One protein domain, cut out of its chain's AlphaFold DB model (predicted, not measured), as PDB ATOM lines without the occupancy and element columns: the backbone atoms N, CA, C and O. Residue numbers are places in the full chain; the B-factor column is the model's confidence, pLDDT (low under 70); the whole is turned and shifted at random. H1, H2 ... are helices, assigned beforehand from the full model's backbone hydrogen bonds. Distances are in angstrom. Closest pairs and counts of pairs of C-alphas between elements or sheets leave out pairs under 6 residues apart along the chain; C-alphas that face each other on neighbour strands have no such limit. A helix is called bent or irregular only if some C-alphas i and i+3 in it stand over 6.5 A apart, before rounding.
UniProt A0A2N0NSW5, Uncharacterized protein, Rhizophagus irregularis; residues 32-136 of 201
ATOM      1  N   VAL A  32     305.475 295.000 274.144       48.72
ATOM      2  CA  VAL A  32     305.206 294.765 275.577       48.72
ATOM      3  C   VAL A  32     306.159 293.707 276.153       48.72
ATOM      4  O   VAL A  32     306.791 293.935 277.185       48.72
ATOM      5  N   VAL A  33     306.363 292.596 275.434       53.28
ATOM      6  CA  VAL A  33     307.218 291.466 275.866       53.28
ATOM      7  C   VAL A  33     308.706 291.848 275.935       53.28
ATOM      8  O   VAL A  33     309.466 291.359 276.780       53.28
ATOM      9  N   SER A  34     309.152 292.748 275.056       63.06
ATOM     10  CA  SER A  34     310.556 293.161 274.993       63.06
ATOM     11  C   SER A  34     310.949 294.118 276.121       63.06
ATOM     12  O   SER A  34     312.031 293.972 276.696       63.06
ATOM     13  N   ASN A  35     310.050 295.020 276.518       77.62
ATOM     14  CA  ASN A  35     310.268 295.909 277.659       77.62
ATOM     15  C   ASN A  35     310.259 295.152 278.994       77.62
ATOM     16  O   ASN A  35     311.119 295.397 279.841       77.62
ATOM     17  N   GLU A  36     309.374 294.166 279.155       87.56
ATOM     18  CA  GLU A  36     309.364 293.296 280.340       87.56
ATOM     19  C   GLU A  36     310.711 292.578 280.524       87.56
ATOM     20  O   GLU A  36     311.256 292.491 281.626       87.56
ATOM     21  N   THR A  37     311.299 292.100 279.428       87.31
ATOM     22  CA  THR A  37     312.565 291.366 279.483       87.31
ATOM     23  C   THR A  37     313.750 292.262 279.846       87.31
ATOM     24  O   THR A  37     314.619 291.864 280.628       87.31
ATOM     25  N   VAL A  38     313.765 293.499 279.343       90.25
ATOM     26  CA  VAL A  38     314.743 294.518 279.750       90.25
ATOM     27  C   VAL A  38     314.639 294.793 281.254       90.25
ATOM     28  O   VAL A  38     315.664 294.824 281.940       90.25
ATOM     29  N   LEU A  39     313.420 294.921 281.789       92.62
ATOM     30  CA  LEU A  39     313.195 295.122 283.223       92.62
ATOM     31  C   LEU A  39     313.685 293.932 284.057       92.62
ATOM     32  O   LEU A  39     314.383 294.143 285.050       92.62
ATOM     33  N   LYS A  40     313.404 292.692 283.630       94.12
ATOM     34  CA  LYS A  40     313.905 291.469 284.290       94.12
ATOM     35  C   LYS A  40     315.431 291.450 284.374       94.12
ATOM     36  O   LYS A  40     315.984 291.114 285.419       94.12
ATOM     37  N   ILE A  41     316.115 291.856 283.304       92.31
ATOM     38  CA  ILE A  41     317.581 291.919 283.277       92.31
ATOM     39  C   ILE A  41     318.108 293.024 284.193       92.31
ATOM     40  O   ILE A  41     319.026 292.768 284.970       92.31
ATOM     41  N   ILE A  42     317.519 294.224 284.171       93.38
ATOM     42  CA  ILE A  42     317.897 295.304 285.100       93.38
ATOM     43  C   ILE A  42     317.717 294.853 286.554       93.38
ATOM     44  O   ILE A  42     318.597 295.099 287.379       93.38
ATOM     45  N   HIS A  43     316.611 294.178 286.869       95.88
ATOM     46  CA  HIS A  43     316.358 293.650 288.206       95.88
ATOM     47  C   HIS A  43     317.405 292.602 288.605       95.88
ATOM     48  O   HIS A  43     318.025 292.725 289.657       95.88
ATOM     49  N   ALA A  44     317.686 291.626 287.737       95.44
ATOM     50  CA  ALA A  44     318.701 290.603 287.991       95.44
ATOM     51  C   ALA A  44     320.112 291.194 288.191       95.44
ATOM     52  O   ALA A  44     320.867 290.729 289.049       95.44
ATOM     53  N   LEU A  45     320.464 292.248 287.448       94.19
ATOM     54  CA  LEU A  45     321.722 292.978 287.629       94.19
ATOM     55  C   LEU A  45     321.782 293.669 288.997       94.19
ATOM     56  O   LEU A  45     322.790 293.547 289.693       94.19
ATOM     57  N   LYS A  46     320.707 294.360 289.402       95.69
ATOM     58  CA  LYS A  46     320.611 295.009 290.721       95.69
ATOM     59  C   LYS A  46     320.704 293.989 291.854       95.69
ATOM     60  O   LYS A  46     321.496 294.185 292.770       95.69
ATOM     61  N   ASP A  47     319.978 292.880 291.753       95.31
ATOM     62  CA  ASP A  47     320.034 291.783 292.720       95.31
ATOM     63  C   ASP A  47     321.448 291.214 292.861       95.31
ATOM     64  O   ASP A  47     321.918 290.974 293.971       95.31
ATOM     65  N   THR A  48     322.140 291.011 291.736       92.25
ATOM     66  CA  THR A  48     323.520 290.508 291.724       92.25
ATOM     67  C   THR A  48     324.462 291.482 292.431       92.25
ATOM     68  O   THR A  48     325.277 291.052 293.244       92.25
ATOM     69  N   ILE A  49     324.318 292.789 292.179       92.75
ATOM     70  CA  ILE A  49     325.083 293.842 292.862       92.75
ATOM     71  C   ILE A  49     324.830 293.799 294.371       92.75
ATOM     72  O   ILE A  49     325.786 293.782 295.141       92.75
ATOM     73  N   VAL A  50     323.566 293.755 294.804       94.69
ATOM     74  CA  VAL A  50     323.210 293.724 296.232       94.69
ATOM     75  C   VAL A  50     323.817 292.498 296.909       94.69
ATOM     76  O   VAL A  50     324.491 292.633 297.930       94.69
ATOM     77  N   VAL A  51     323.651 291.313 296.319       92.94
ATOM     78  CA  VAL A  51     324.202 290.068 296.876       92.94
ATOM     79  C   VAL A  51     325.730 290.093 296.906       92.94
ATOM     80  O   VAL A  51     326.323 289.641 297.884       92.94
ATOM     81  N   ALA A  52     326.384 290.642 295.882       87.62
ATOM     82  CA  ALA A  52     327.833 290.798 295.867       87.62
ATOM     83  C   ALA A  52     328.317 291.735 296.987       87.62
ATOM     84  O   ALA A  52     329.232 291.372 297.725       87.62
ATOM     85  N   LEU A  53     327.677 292.890 297.180       92.19
ATOM     86  CA  LEU A  53     328.027 293.818 298.262       92.19
ATOM     87  C   LEU A  53     327.863 293.167 299.643       92.19
ATOM     88  O   LEU A  53     328.779 293.230 300.458       92.19
ATOM     89  N   VAL A  54     326.746 292.469 299.879       92.69
ATOM     90  CA  VAL A  54     326.511 291.709 301.125       92.69
ATOM     91  C   VAL A  54     327.538 290.584 301.305       92.69
ATOM     92  O   VAL A  54     327.916 290.260 302.425       92.69
ATOM     93  N   SER A  55     328.053 290.020 300.210       87.19
ATOM     94  CA  SER A  55     329.083 288.968 300.223       87.19
ATOM     95  C   SER A  55     330.518 289.488 300.417       87.19
ATOM     96  O   SER A  55     331.466 288.703 300.264       87.19
ATOM     97  N   GLY A  56     330.686 290.784 300.712       87.31
ATOM     98  CA  GLY A  56     331.964 291.426 301.029       87.31
ATOM     99  C   GLY A  56     332.710 292.036 299.839       87.31
ATOM    100  O   GLY A  56     333.873 292.403 299.981       87.31
ATOM    101  N   PHE A  57     332.091 292.144 298.659       88.12
ATOM    102  CA  PHE A  57     332.739 292.806 297.521       88.12
ATOM    103  C   PHE A  57     332.763 294.327 297.711       88.12
ATOM    104  O   PHE A  57     331.754 294.941 298.054       88.12
ATOM    105  N   SER A  58     333.904 294.955 297.410       89.00
ATOM    106  CA  SER A  58     334.015 296.416 297.393       89.00
ATOM    107  C   SER A  58     333.141 297.034 296.295       89.00
ATOM    108  O   SER A  58     333.014 296.487 295.195       89.00
ATOM    109  N   LYS A  59     332.630 298.245 296.549       90.06
ATOM    110  CA  LYS A  59     331.936 299.089 295.559       90.06
ATOM    111  C   LYS A  59     332.803 299.403 294.334       90.06
ATOM    112  O   LYS A  59     332.268 299.685 293.265       90.06
ATOM    113  N   THR A  60     334.125 299.368 294.493       88.69
ATOM    114  CA  THR A  60     335.097 299.591 293.415       88.69
ATOM    115  C   THR A  60     335.504 298.314 292.690       88.69
ATOM    116  O   THR A  60     336.217 298.395 291.696       88.69
ATOM    117  N   SER A  61     335.058 297.140 293.148       85.75
ATOM    118  CA  SER A  61     335.363 295.891 292.452       85.75
ATOM    119  C   SER A  61     334.759 295.896 291.049       85.75
ATOM    120  O   SER A  61     333.653 296.406 290.837       85.75
ATOM    121  N   TYR A  62     335.467 295.284 290.099       86.31
ATOM    122  CA  TYR A  62     335.011 295.210 288.713       86.31
ATOM    123  C   TYR A  62     333.621 294.580 288.593       86.31
ATOM    124  O   TYR A  62     332.785 295.096 287.860       86.31
ATOM    125  N   LEU A  63     333.323 293.546 289.392       86.19
ATOM    126  CA  LEU A  63     331.992 292.940 289.456       86.19
ATOM    127  C   LEU A  63     330.901 293.999 289.687       86.19
ATOM    128  O   LEU A  63     329.916 294.031 288.954       86.19
ATOM    129  N   ILE A  64     331.082 294.892 290.661       88.25
ATOM    130  CA  ILE A  64     330.095 295.930 290.980       88.25
ATOM    131  C   ILE A  64     330.081 297.025 289.910       88.25
ATOM    132  O   ILE A  64     329.014 297.369 289.393       88.25
ATOM    133  N   GLN A  65     331.251 297.560 289.555       90.19
ATOM    134  CA  GLN A  65     331.356 298.672 288.609       90.19
ATOM    135  C   GLN A  65     330.808 298.310 287.229       90.19
ATOM    136  O   GLN A  65     330.054 299.094 286.647       90.19
ATOM    137  N   ASP A  66     331.116 297.111 286.734       87.06
ATOM    138  CA  ASP A  66     330.667 296.645 285.427       87.06
ATOM    139  C   ASP A  66     329.148 296.494 285.379       87.06
ATOM    140  O   ASP A  66     328.512 296.976 284.440       87.06
ATOM    141  N   HIS A  67     328.540 295.894 286.408       89.25
ATOM    142  CA  HIS A  67     327.087 295.716 286.455       89.25
ATOM    143  C   HIS A  67     326.364 297.068 286.561       89.25
ATOM    144  O   HIS A  67     325.365 297.286 285.871       89.25
ATOM    145  N   VAL A  68     326.889 298.019 287.343       89.94
ATOM    146  CA  VAL A  68     326.340 299.386 287.430       89.94
ATOM    147  C   VAL A  68     326.480 300.128 286.098       89.94
ATOM    148  O   VAL A  68     325.512 300.723 285.617       89.94
ATOM    149  N   LYS A  69     327.667 300.086 285.476       91.62
ATOM    150  CA  LYS A  69     327.934 300.675 284.149       91.62
ATOM    151  C   LYS A  69     326.971 300.102 283.117       91.62
ATOM    152  O   LYS A  69     326.445 300.834 282.280       91.62
ATOM    153  N   TYR A  70     326.698 298.807 283.207       88.31
ATOM    154  CA  TYR A  70     325.807 298.123 282.296       88.31
ATOM    155  C   TYR A  70     324.335 298.523 282.476       88.31
ATOM    156  O   TYR A  70     323.684 298.845 281.484       88.31
ATOM    157  N   ILE A  71     323.833 298.612 283.716       90.69
ATOM    158  CA  ILE A  71     322.487 299.142 284.004       90.69
ATOM    159  C   ILE A  71     322.325 300.541 283.399       90.69
ATOM    160  O   ILE A  71     321.358 300.781 282.676       90.69
ATOM    161  N   LYS A  72     323.297 301.434 283.629       91.56
ATOM    162  CA  LYS A  72     323.274 302.795 283.070       91.56
ATOM    163  C   LYS A  72     323.172 302.767 281.548       91.56
ATOM    164  O   LYS A  72     322.320 303.442 280.990       91.56
ATOM    165  N   ARG A  73     323.979 301.935 280.879       89.50
ATOM    166  CA  ARG A  73     323.947 301.805 279.415       89.50
ATOM    167  C   ARG A  73     322.615 301.284 278.886       89.50
ATOM    168  O   ARG A  73     322.178 301.772 277.853       89.50
ATOM    169  N   ILE A  74     321.967 300.339 279.573       88.12
ATOM    170  CA  ILE A  74     320.615 299.896 279.195       88.12
ATOM    171  C   ILE A  74     319.631 301.065 279.306       88.12
ATOM    172  O   ILE A  74     318.857 301.295 278.385       88.12
ATOM    173  N   GLN A  75     319.676 301.807 280.415       88.31
ATOM    174  CA  GLN A  75     318.753 302.913 280.690       88.31
ATOM    175  C   GLN A  75     318.933 304.099 279.734       88.31
ATOM    176  O   GLN A  75     317.957 304.759 279.400       88.31
ATOM    177  N   THR A  76     320.162 304.365 279.285       87.12
ATOM    178  CA  THR A  76     320.472 305.468 278.361       87.12
ATOM    179  C   THR A  76     320.493 305.045 276.892       87.12
ATOM    180  O   THR A  76     320.766 305.872 276.023       87.12
ATOM    181  N   ALA A  77     320.290 303.762 276.578       84.50
ATOM    182  CA  ALA A  77     320.306 303.290 275.200       84.50
ATOM    183  C   ALA A  77     319.091 303.823 274.434       84.50
ATOM    184  O   ALA A  77     317.962 303.738 274.907       84.50
ATOM    185  N   ARG A  78     319.310 304.256 273.184       85.12
ATOM    186  CA  ARG A  78     318.223 304.632 272.260       85.12
ATOM    187  C   ARG A  78     317.206 303.500 272.062       85.12
ATOM    188  O   ARG A  78     316.031 303.759 271.850       85.12
ATOM    189  N   SER A  79     317.673 302.254 272.121       89.25
ATOM    190  CA  SER A  79     316.839 301.053 272.156       89.25
ATOM    191  C   SER A  79     317.397 300.080 273.203       89.25
ATOM    192  O   SER A  79     318.355 299.350 272.910       89.25
ATOM    193  N   PRO A  80     316.835 300.057 274.428       87.19
ATOM    194  CA  PRO A  80     317.280 299.165 275.501       87.19
ATOM    195  C   PRO A  80     317.189 297.685 275.117       87.19
ATOM    196  O   PRO A  80     318.101 296.905 275.392       87.19
ATOM    197  N   VAL A  81     316.125 297.313 274.402       88.56
ATOM    198  CA  VAL A  81     315.889 295.954 273.899       88.56
ATOM    199  C   VAL A  81     317.004 295.525 272.946       88.56
ATOM    200  O   VAL A  81     317.595 294.458 273.115       88.56
ATOM    201  N   SER A  82     317.327 296.358 271.952       86.25
ATOM    202  CA  SER A  82     318.385 296.049 270.983       86.25
ATOM    203  C   SER A  82     319.755 295.979 271.653       86.25
ATOM    204  O   SER A  82     320.552 295.106 271.309       86.25
ATOM    205  N   TYR A  83     320.022 296.853 272.626       87.31
ATOM    206  CA  TYR A  83     321.271 296.838 273.385       87.31
ATOM    207  C   TYR A  83     321.432 295.543 274.196       87.31
ATOM    208  O   TYR A  83     322.475 294.894 274.122       87.31
ATOM    209  N   VAL A  84     320.380 295.115 274.898       88.31
ATOM    210  CA  VAL A  84     320.364 293.842 275.630       88.31
ATOM    211  C   VAL A  84     320.599 292.657 274.693       88.31
ATOM    212  O   VAL A  84     321.447 291.816 274.989       88.31
ATOM    213  N   LYS A  85     319.905 292.597 273.549       88.69
ATOM    214  CA  LYS A  85     320.091 291.529 272.549       88.69
ATOM    215  C   LYS A  85     321.515 291.512 271.991       88.69
ATOM    216  O   LYS A  85     322.108 290.446 271.842       88.69
ATOM    217  N   PHE A  86     322.078 292.686 271.709       86.75
ATOM    218  CA  PHE A  86     323.458 292.825 271.250       86.75
ATOM    219  C   PHE A  86     324.447 292.249 272.267       86.75
ATOM    220  O   PHE A  86     325.323 291.462 271.908       86.75
ATOM    221  N   VAL A  87     324.279 292.592 273.540       87.12
ATOM    222  CA  VAL A  87     325.164 292.112 274.604       87.12
ATOM    223  C   VAL A  87     324.981 290.619 274.824       87.12
ATOM    224  O   VAL A  87     325.976 289.910 274.909       87.12
ATOM    225  N   ALA A  88     323.744 290.126 274.839       87.81
ATOM    226  CA  ALA A  88     323.444 288.707 274.967       87.81
ATOM    227  C   ALA A  88     324.174 287.875 273.899       87.81
ATOM    228  O   ALA A  88     324.885 286.933 274.239       87.81
ATOM    229  N   ARG A  89     324.089 288.288 272.627       85.31
ATOM    230  CA  ARG A  89     324.789 287.632 271.509       85.31
ATOM    231  C   ARG A  89     326.307 287.729 271.616       85.31
ATOM    232  O   ARG A  89     327.003 286.811 271.211       85.31
ATOM    233  N   LYS A  90     326.830 288.833 272.153       84.31
ATOM    234  CA  LYS A  90     328.273 289.013 272.359       84.31
ATOM    235  C   LYS A  90     328.804 288.173 273.525       84.31
ATOM    236  O   LYS A  90     329.955 287.752 273.501       84.31
ATOM    237  N   LEU A  91     327.991 287.966 274.559       82.88
ATOM    238  CA  LEU A  91     328.341 287.144 275.716       82.88
ATOM    239  C   LEU A  91     328.219 285.655 275.419       82.88
ATOM    240  O   LEU A  91     329.051 284.876 275.883       82.88
ATOM    241  N   PHE A  92     327.195 285.275 274.666       85.69
ATOM    242  CA  PHE A  92     326.830 283.892 274.408       85.69
ATOM    243  C   PHE A  92     326.555 283.714 272.917       85.69
ATOM    244  O   PHE A  92     325.407 283.682 272.481       85.69
ATOM    245  N   SER A  93     327.633 283.641 272.135       80.94
ATOM    246  CA  SER A  93     327.554 283.412 270.689       80.94
ATOM    247  C   SER A  93     326.930 282.054 270.360       80.94
ATOM    248  O   SER A  93     326.214 281.928 269.371       80.94
ATOM    249  N   ASP A  94     327.190 281.052 271.201       83.50
ATOM    250  CA  ASP A  94     326.685 279.691 271.075       83.50
ATOM    251  C   ASP A  94     326.550 279.010 272.455       83.50
ATOM    252  O   ASP A  94     326.883 279.574 273.508       83.50
ATOM    253  N   ASN A  95     326.041 277.775 272.448       87.00
ATOM    254  CA  ASN A  95     325.852 276.968 273.654       87.00
ATOM    255  C   ASN A  95     327.180 276.552 274.322       87.00
ATOM    256  O   ASN A  95     327.238 276.367 275.542       87.00
ATOM    257  N   VAL A  96     328.262 276.421 273.550       88.56
ATOM    258  CA  VAL A  96     329.585 276.044 274.072       88.56
ATOM    259  C   VAL A  96     330.153 277.194 274.904       88.56
ATOM    260  O   VAL A  96     330.563 276.986 276.048       88.56
ATOM    261  N   ALA A  97     330.072 278.423 274.394       86.25
ATOM    262  CA  ALA A  97     330.458 279.647 275.086       86.25
ATOM    263  C   ALA A  97     329.640 279.865 276.368       86.25
ATOM    264  O   ALA A  97     330.195 280.247 277.403       86.25
ATOM    265  N   TYR A  98     328.333 279.586 276.325       87.69
ATOM    266  CA  TYR A  98     327.478 279.609 277.513       87.69
ATOM    267  C   TYR A  98     327.928 278.592 278.565       87.69
ATOM    268  O   TYR A  98     328.194 278.966 279.712       87.69
ATOM    269  N   THR A  99     328.100 277.331 278.171       89.69
ATOM    270  CA  THR A  99     328.511 276.250 279.079       89.69
ATOM    271  C   THR A  99     329.877 276.535 279.711       89.69
ATOM    272  O   THR A  99     330.032 276.410 280.929       89.69
ATOM    273  N   ALA A 100     330.841 277.013 278.919       89.06
ATOM    274  CA  ALA A 100     332.168 277.398 279.395       89.06
ATOM    275  C   ALA A 100     332.110 278.540 280.424       89.06
ATOM    276  O   ALA A 100     332.749 278.469 281.478       89.06
ATOM    277  N   LYS A 101     331.299 279.578 280.177       86.69
ATOM    278  CA  LYS A 101     331.103 280.681 281.133       86.69
ATOM    279  C   LYS A 101     330.442 280.208 282.425       86.69
ATOM    280  O   LYS A 101     330.879 280.613 283.501       86.69
ATOM    281  N   ILE A 102     329.436 279.336 282.341       90.12
ATOM    282  CA  ILE A 102     328.779 278.753 283.519       90.12
ATOM    283  C   ILE A 102     329.765 277.928 284.357       90.12
ATOM    284  O   ILE A 102     329.767 278.056 285.583       90.12
ATOM    285  N   ALA A 103     330.616 277.111 283.731       90.69
ATOM    286  CA  ALA A 103     331.655 276.355 284.434       90.69
ATOM    287  C   ALA A 103     332.645 277.290 285.148       90.69
ATOM    288  O   ALA A 103     332.937 277.110 286.330       90.69
ATOM    289  N   LYS A 104     333.072 278.357 284.468       88.88
ATOM    290  CA  LYS A 104     334.015 279.332 285.018       88.88
ATOM    291  C   LYS A 104     333.480 280.077 286.242       88.88
ATOM    292  O   LYS A 104     334.192 280.202 287.239       88.88
ATOM    293  N   ILE A 105     332.229 280.547 286.200       87.81
ATOM    294  CA  ILE A 105     331.633 281.223 287.365       87.81
ATOM    295  C   ILE A 105     331.388 280.250 288.522       87.81
ATOM    296  O   ILE A 105     331.504 280.656 289.675       87.81
ATOM    297  N   ARG A 106     331.084 278.973 288.242       90.00
ATOM    298  CA  ARG A 106     330.933 277.945 289.286       90.00
ATOM    299  C   ARG A 106     332.227 277.771 290.063       90.00
ATOM    300  O   ARG A 106     332.168 277.773 291.285       90.00
ATOM    301  N   GLU A 107     333.359 277.695 289.371       89.44
ATOM    302  CA  GLU A 107     334.659 277.580 290.032       89.44
ATOM    303  C   GLU A 107     335.030 278.866 290.784       89.44
ATOM    304  O   GLU A 107     335.352 278.826 291.969       89.44
ATOM    305  N   SER A 108     334.880 280.024 290.132       83.75
ATOM    306  CA  SER A 108     335.268 281.332 290.693       83.75
ATOM    307  C   SER A 108     334.485 281.711 291.956       83.75
ATOM    308  O   SER A 108     334.998 282.413 292.824       83.75
ATOM    309  N   TYR A 109     333.233 281.260 292.068       86.75
ATOM    310  CA  TYR A 109     332.334 281.603 293.172       86.75
ATOM    311  C   TYR A 109     331.852 280.375 293.953       86.75
ATOM    312  O   TYR A 109     330.806 280.443 294.604       86.75
ATOM    313  N   LYS A 110     332.610 279.267 293.945       89.88
ATOM    314  CA  LYS A 110     332.247 278.021 294.652       89.88
ATOM    315  C   LYS A 110     331.955 278.221 296.142       89.88
ATOM    316  O   LYS A 110     331.048 277.604 296.684       89.88
ATOM    317  N   ASN A 111     332.644 279.171 296.773       90.38
ATOM    318  CA  ASN A 111     332.482 279.501 298.192       90.38
ATOM    319  C   ASN A 111     331.431 280.600 298.455       90.38
ATOM    320  O   ASN A 111     331.278 281.054 299.586       90.38
ATOM    321  N   LYS A 112     330.725 281.084 297.422       90.31
ATOM    322  CA  LYS A 112     329.739 282.177 297.516       90.31
ATOM    323  C   LYS A 112     328.449 281.799 296.789       90.31
ATOM    324  O   LYS A 112     328.063 282.420 295.799       90.31
ATOM    325  N   GLN A 113     327.766 280.777 297.307       93.50
ATOM    326  CA  GLN A 113     326.615 280.142 296.654       93.50
ATOM    327  C   GLN A 113     325.484 281.119 296.293       93.50
ATOM    328  O   GLN A 113     324.914 281.026 295.205       93.50
ATOM    329  N   ALA A 114     325.175 282.084 297.165       92.25
ATOM    330  CA  ALA A 114     324.134 283.080 296.907       92.25
ATOM    331  C   ALA A 114     324.454 283.942 295.672       92.25
ATOM    332  O   ALA A 114     323.599 284.137 294.806       92.25
ATOM    333  N   LEU A 115     325.704 284.403 295.560       90.44
ATOM    334  CA  LEU A 115     326.174 285.185 294.417       90.44
ATOM    335  C   LEU A 115     326.218 284.335 293.144       90.44
ATOM    336  O   LEU A 115     325.759 284.774 292.090       90.44
ATOM    337  N   LEU A 116     326.702 283.095 293.255       92.19
ATOM    338  CA  LEU A 116     326.728 282.149 292.145       92.19
ATOM    339  C   LEU A 116     325.326 281.909 291.567       92.19
ATOM    340  O   LEU A 116     325.156 281.905 290.349       92.19
ATOM    341  N   ASN A 117     324.316 281.741 292.422       94.38
ATOM    342  CA  ASN A 117     322.936 281.540 291.985       94.38
ATOM    343  C   ASN A 117     322.394 282.764 291.227       94.38
ATOM    344  O   ASN A 117     321.778 282.599 290.174       94.38
ATOM    345  N   LYS A 118     322.675 283.986 291.704       93.56
ATOM    346  CA  LYS A 118     322.280 285.224 291.008       93.56
ATOM    347  C   LYS A 118     322.968 285.373 289.648       93.56
ATOM    348  O   LYS A 118     322.298 285.673 288.663       93.56
ATOM    349  N   LEU A 119     324.269 285.082 289.568       91.69
ATOM    350  CA  LEU A 119     325.023 285.128 288.310       91.69
ATOM    351  C   LEU A 119     324.529 284.091 287.295       91.69
ATOM    352  O   LEU A 119     324.369 284.420 286.121       91.69
ATOM    353  N   LYS A 120     324.233 282.861 287.735       92.94
ATOM    354  CA  LYS A 120     323.647 281.824 286.868       92.94
ATOM    355  C   LYS A 120     322.302 282.267 286.295       92.94
ATOM    356  O   LYS A 120     322.131 282.216 285.084       92.94
ATOM    357  N   ALA A 121     321.401 282.760 287.146       94.12
ATOM    358  CA  ALA A 121     320.094 283.248 286.711       94.12
ATOM    359  C   ALA A 121     320.220 284.423 285.725       94.12
ATOM    360  O   ALA A 121     319.519 284.476 284.717       94.12
ATOM    361  N   LEU A 122     321.157 285.346 285.969       93.31
ATOM    362  CA  LEU A 122     321.441 286.451 285.052       93.31
ATOM    363  C   LEU A 122     321.946 285.954 283.688       93.31
ATOM    364  O   LEU A 122     321.519 286.455 282.648       93.31
ATOM    365  N   PHE A 123     322.856 284.980 283.673       91.25
ATOM    366  CA  PHE A 123     323.411 284.438 282.431       91.25
ATOM    367  C   PHE A 123     322.373 283.657 281.636       91.25
ATOM    368  O   PHE A 123     322.307 283.807 280.419       91.25
ATOM    369  N   GLU A 124     321.535 282.883 282.314       92.50
ATOM    370  CA  GLU A 124     320.412 282.181 281.702       92.50
ATOM    371  C   GLU A 124     319.419 283.163 281.062       92.50
ATOM    372  O   GLU A 124     319.000 282.964 279.920       92.50
ATOM    373  N   LEU A 125     319.110 284.279 281.738       92.19
ATOM    374  CA  LEU A 125     318.283 285.344 281.164       92.19
ATOM    375  C   LEU A 125     318.883 285.891 279.867       92.19
ATOM    376  O   LEU A 125     318.166 286.019 278.875       92.19
ATOM    377  N   TYR A 126     320.182 286.194 279.836       89.56
ATOM    378  CA  TYR A 126     320.834 286.645 278.604       89.56
ATOM    379  C   TYR A 126     320.833 285.575 277.517       89.56
ATOM    380  O   TYR A 126     320.485 285.879 276.379       89.56
ATOM    381  N   TYR A 127     321.191 284.336 277.846       88.69
ATOM    382  CA  TYR A 127     321.257 283.246 276.877       88.69
ATOM    383  C   TYR A 127     319.904 283.018 276.196       88.69
ATOM    384  O   TYR A 127     319.817 283.039 274.969       88.69
ATOM    385  N   ASN A 128     318.827 282.946 276.980       87.94
ATOM    386  CA  ASN A 128     317.467 282.800 276.464       87.94
ATOM    387  C   ASN A 128     317.031 283.992 275.595       87.94
ATOM    388  O   ASN A 128     316.219 283.837 274.687       87.94
ATOM    389  N   ASN A 129     317.570 285.188 275.841       80.94
ATOM    390  CA  ASN A 129     317.333 286.357 274.993       80.94
ATOM    391  C   ASN A 129     318.134 286.340 273.688       80.94
ATOM    392  O   ASN A 129     317.649 286.838 272.674       80.94
ATOM    393  N   ALA A 130     319.351 285.792 273.696       76.12
ATOM    394  CA  ALA A 130     320.160 285.658 272.488       76.12
ATOM    395  C   ALA A 130     319.547 284.647 271.510       76.12
ATOM    396  O   ALA A 130     319.526 284.892 270.302       76.12
ATOM    397  N   THR A 131     319.031 283.534 272.037       67.12
ATOM    398  CA  THR A 131     318.557 282.388 271.250       67.12
ATOM    399  C   THR A 131     317.129 282.551 270.733       67.12
ATOM    400  O   THR A 131     316.845 282.094 269.627       67.12
ATOM    401  N   LYS A 132     316.248 283.264 271.455       63.31
ATOM    402  CA  LYS A 132     314.833 283.448 271.068       63.31
ATOM    403  C   LYS A 132     314.617 284.085 269.692       63.31
ATOM    404  O   LYS A 132     313.682 283.697 269.008       63.31
ATOM    405  N   ASP A 133     315.478 285.007 269.259       52.22
ATOM    406  CA  ASP A 133     315.389 285.582 267.903       52.22
ATOM    407  C   ASP A 133     316.315 284.893 266.890       52.22
ATOM    408  O   ASP A 133     316.255 285.177 265.695       52.22
ATOM    409  N   SER A 134     317.246 284.058 267.360       49.50
ATOM    410  CA  SER A 134     318.237 283.408 266.495       49.50
ATOM    411  C   SER A 134     317.648 282.229 265.724       49.50
ATOM    412  O   SER A 134     318.227 281.825 264.721       49.50
ATOM    413  N   LEU A 135     316.512 281.687 266.170       47.53
ATOM    414  CA  LEU A 135     315.848 280.550 265.531       47.53
ATOM    415  C   LEU A 135     315.032 280.932 264.278       47.53
ATOM    416  O   LEU A 135     314.540 280.041 263.595       47.53
ATOM    417  N   THR A 136     314.896 282.224 263.948       40.28
ATOM    418  CA  THR A 136     314.008 282.700 262.861       40.28
ATOM    419  C   THR A 136     314.604 283.779 261.947       40.28
ATOM    420  O   THR A 136     313.911 284.289 261.069       40.28
TER     421      THR A 136
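AT A GLANCE: This is residues 32 to 136 of the 201 residues of an uncharacterized protein of Rhizophagus irregularis (UniProt A0A2N0NSW5). Two helical hairpins, H1 with H2 and H4 with H5, stand side by side with H1 next to H5, and the shorter helix H3 crosses near one end, joining the two. H2 and H4 lie at the two far sides, well away from each other. The printed part has 105 residues with five named helices, H1 to H5 in chain order, and no named strand; the class is all helix. The whole is compact, with a radius of gyration of the C-alphas of 13.7 A, and spans 41 by 31 by 19 A.

IN THESE COORDINATES: The longest helix, H1, is residues 32 to 54, 33.4 A from C-alpha 32 at (305.206, 294.765, 275.577) to C-alpha 54 at (326.511, 291.709, 301.125). H5 is residues 113 to 132, 28.4 A, ending at C-alpha 132 at (314.833, 283.448, 271.068). H2 is residues 62 to 76, 20.6 A; H4 is residues 95 to 108, 20.0 A; H3 is residues 80 to 91, 16.3 A.

HOW THE PARTS SIT: H1 and H5 touch at a shallow tilt of 21 degrees, opposite ways; their closest C-alphas, Thr 48 and Lys 118, are 5.5 A apart. H1 and H2 form a hairpin at 26 degrees, closest at the C-alphas of Ile 49 and Ile 64, 5.7 A. H4 and H5 form another at 11 degrees, closest at those of Arg 106 and Leu 116, 6.6 A. Residues 84 to 89 of H3 touch residues 126 to 130 of H5, about perpendicular at 74 degrees; the closest C-alphas, Ala 88 and Tyr 126, are 4.9 A apart. H2 is apart from H4 and H5, and H1 from H4. In H1, H2, H3, H4 and H5 every O i to N i+4 pair is within hydrogen-bond range.

THE WHOLE: The C-alphas farthest apart, Gly 56 and Thr 136, are 43.1 A from each other. The printed part has no cut and no long link. Residues 32 to 34 and 131 to 136 have pLDDT under 70.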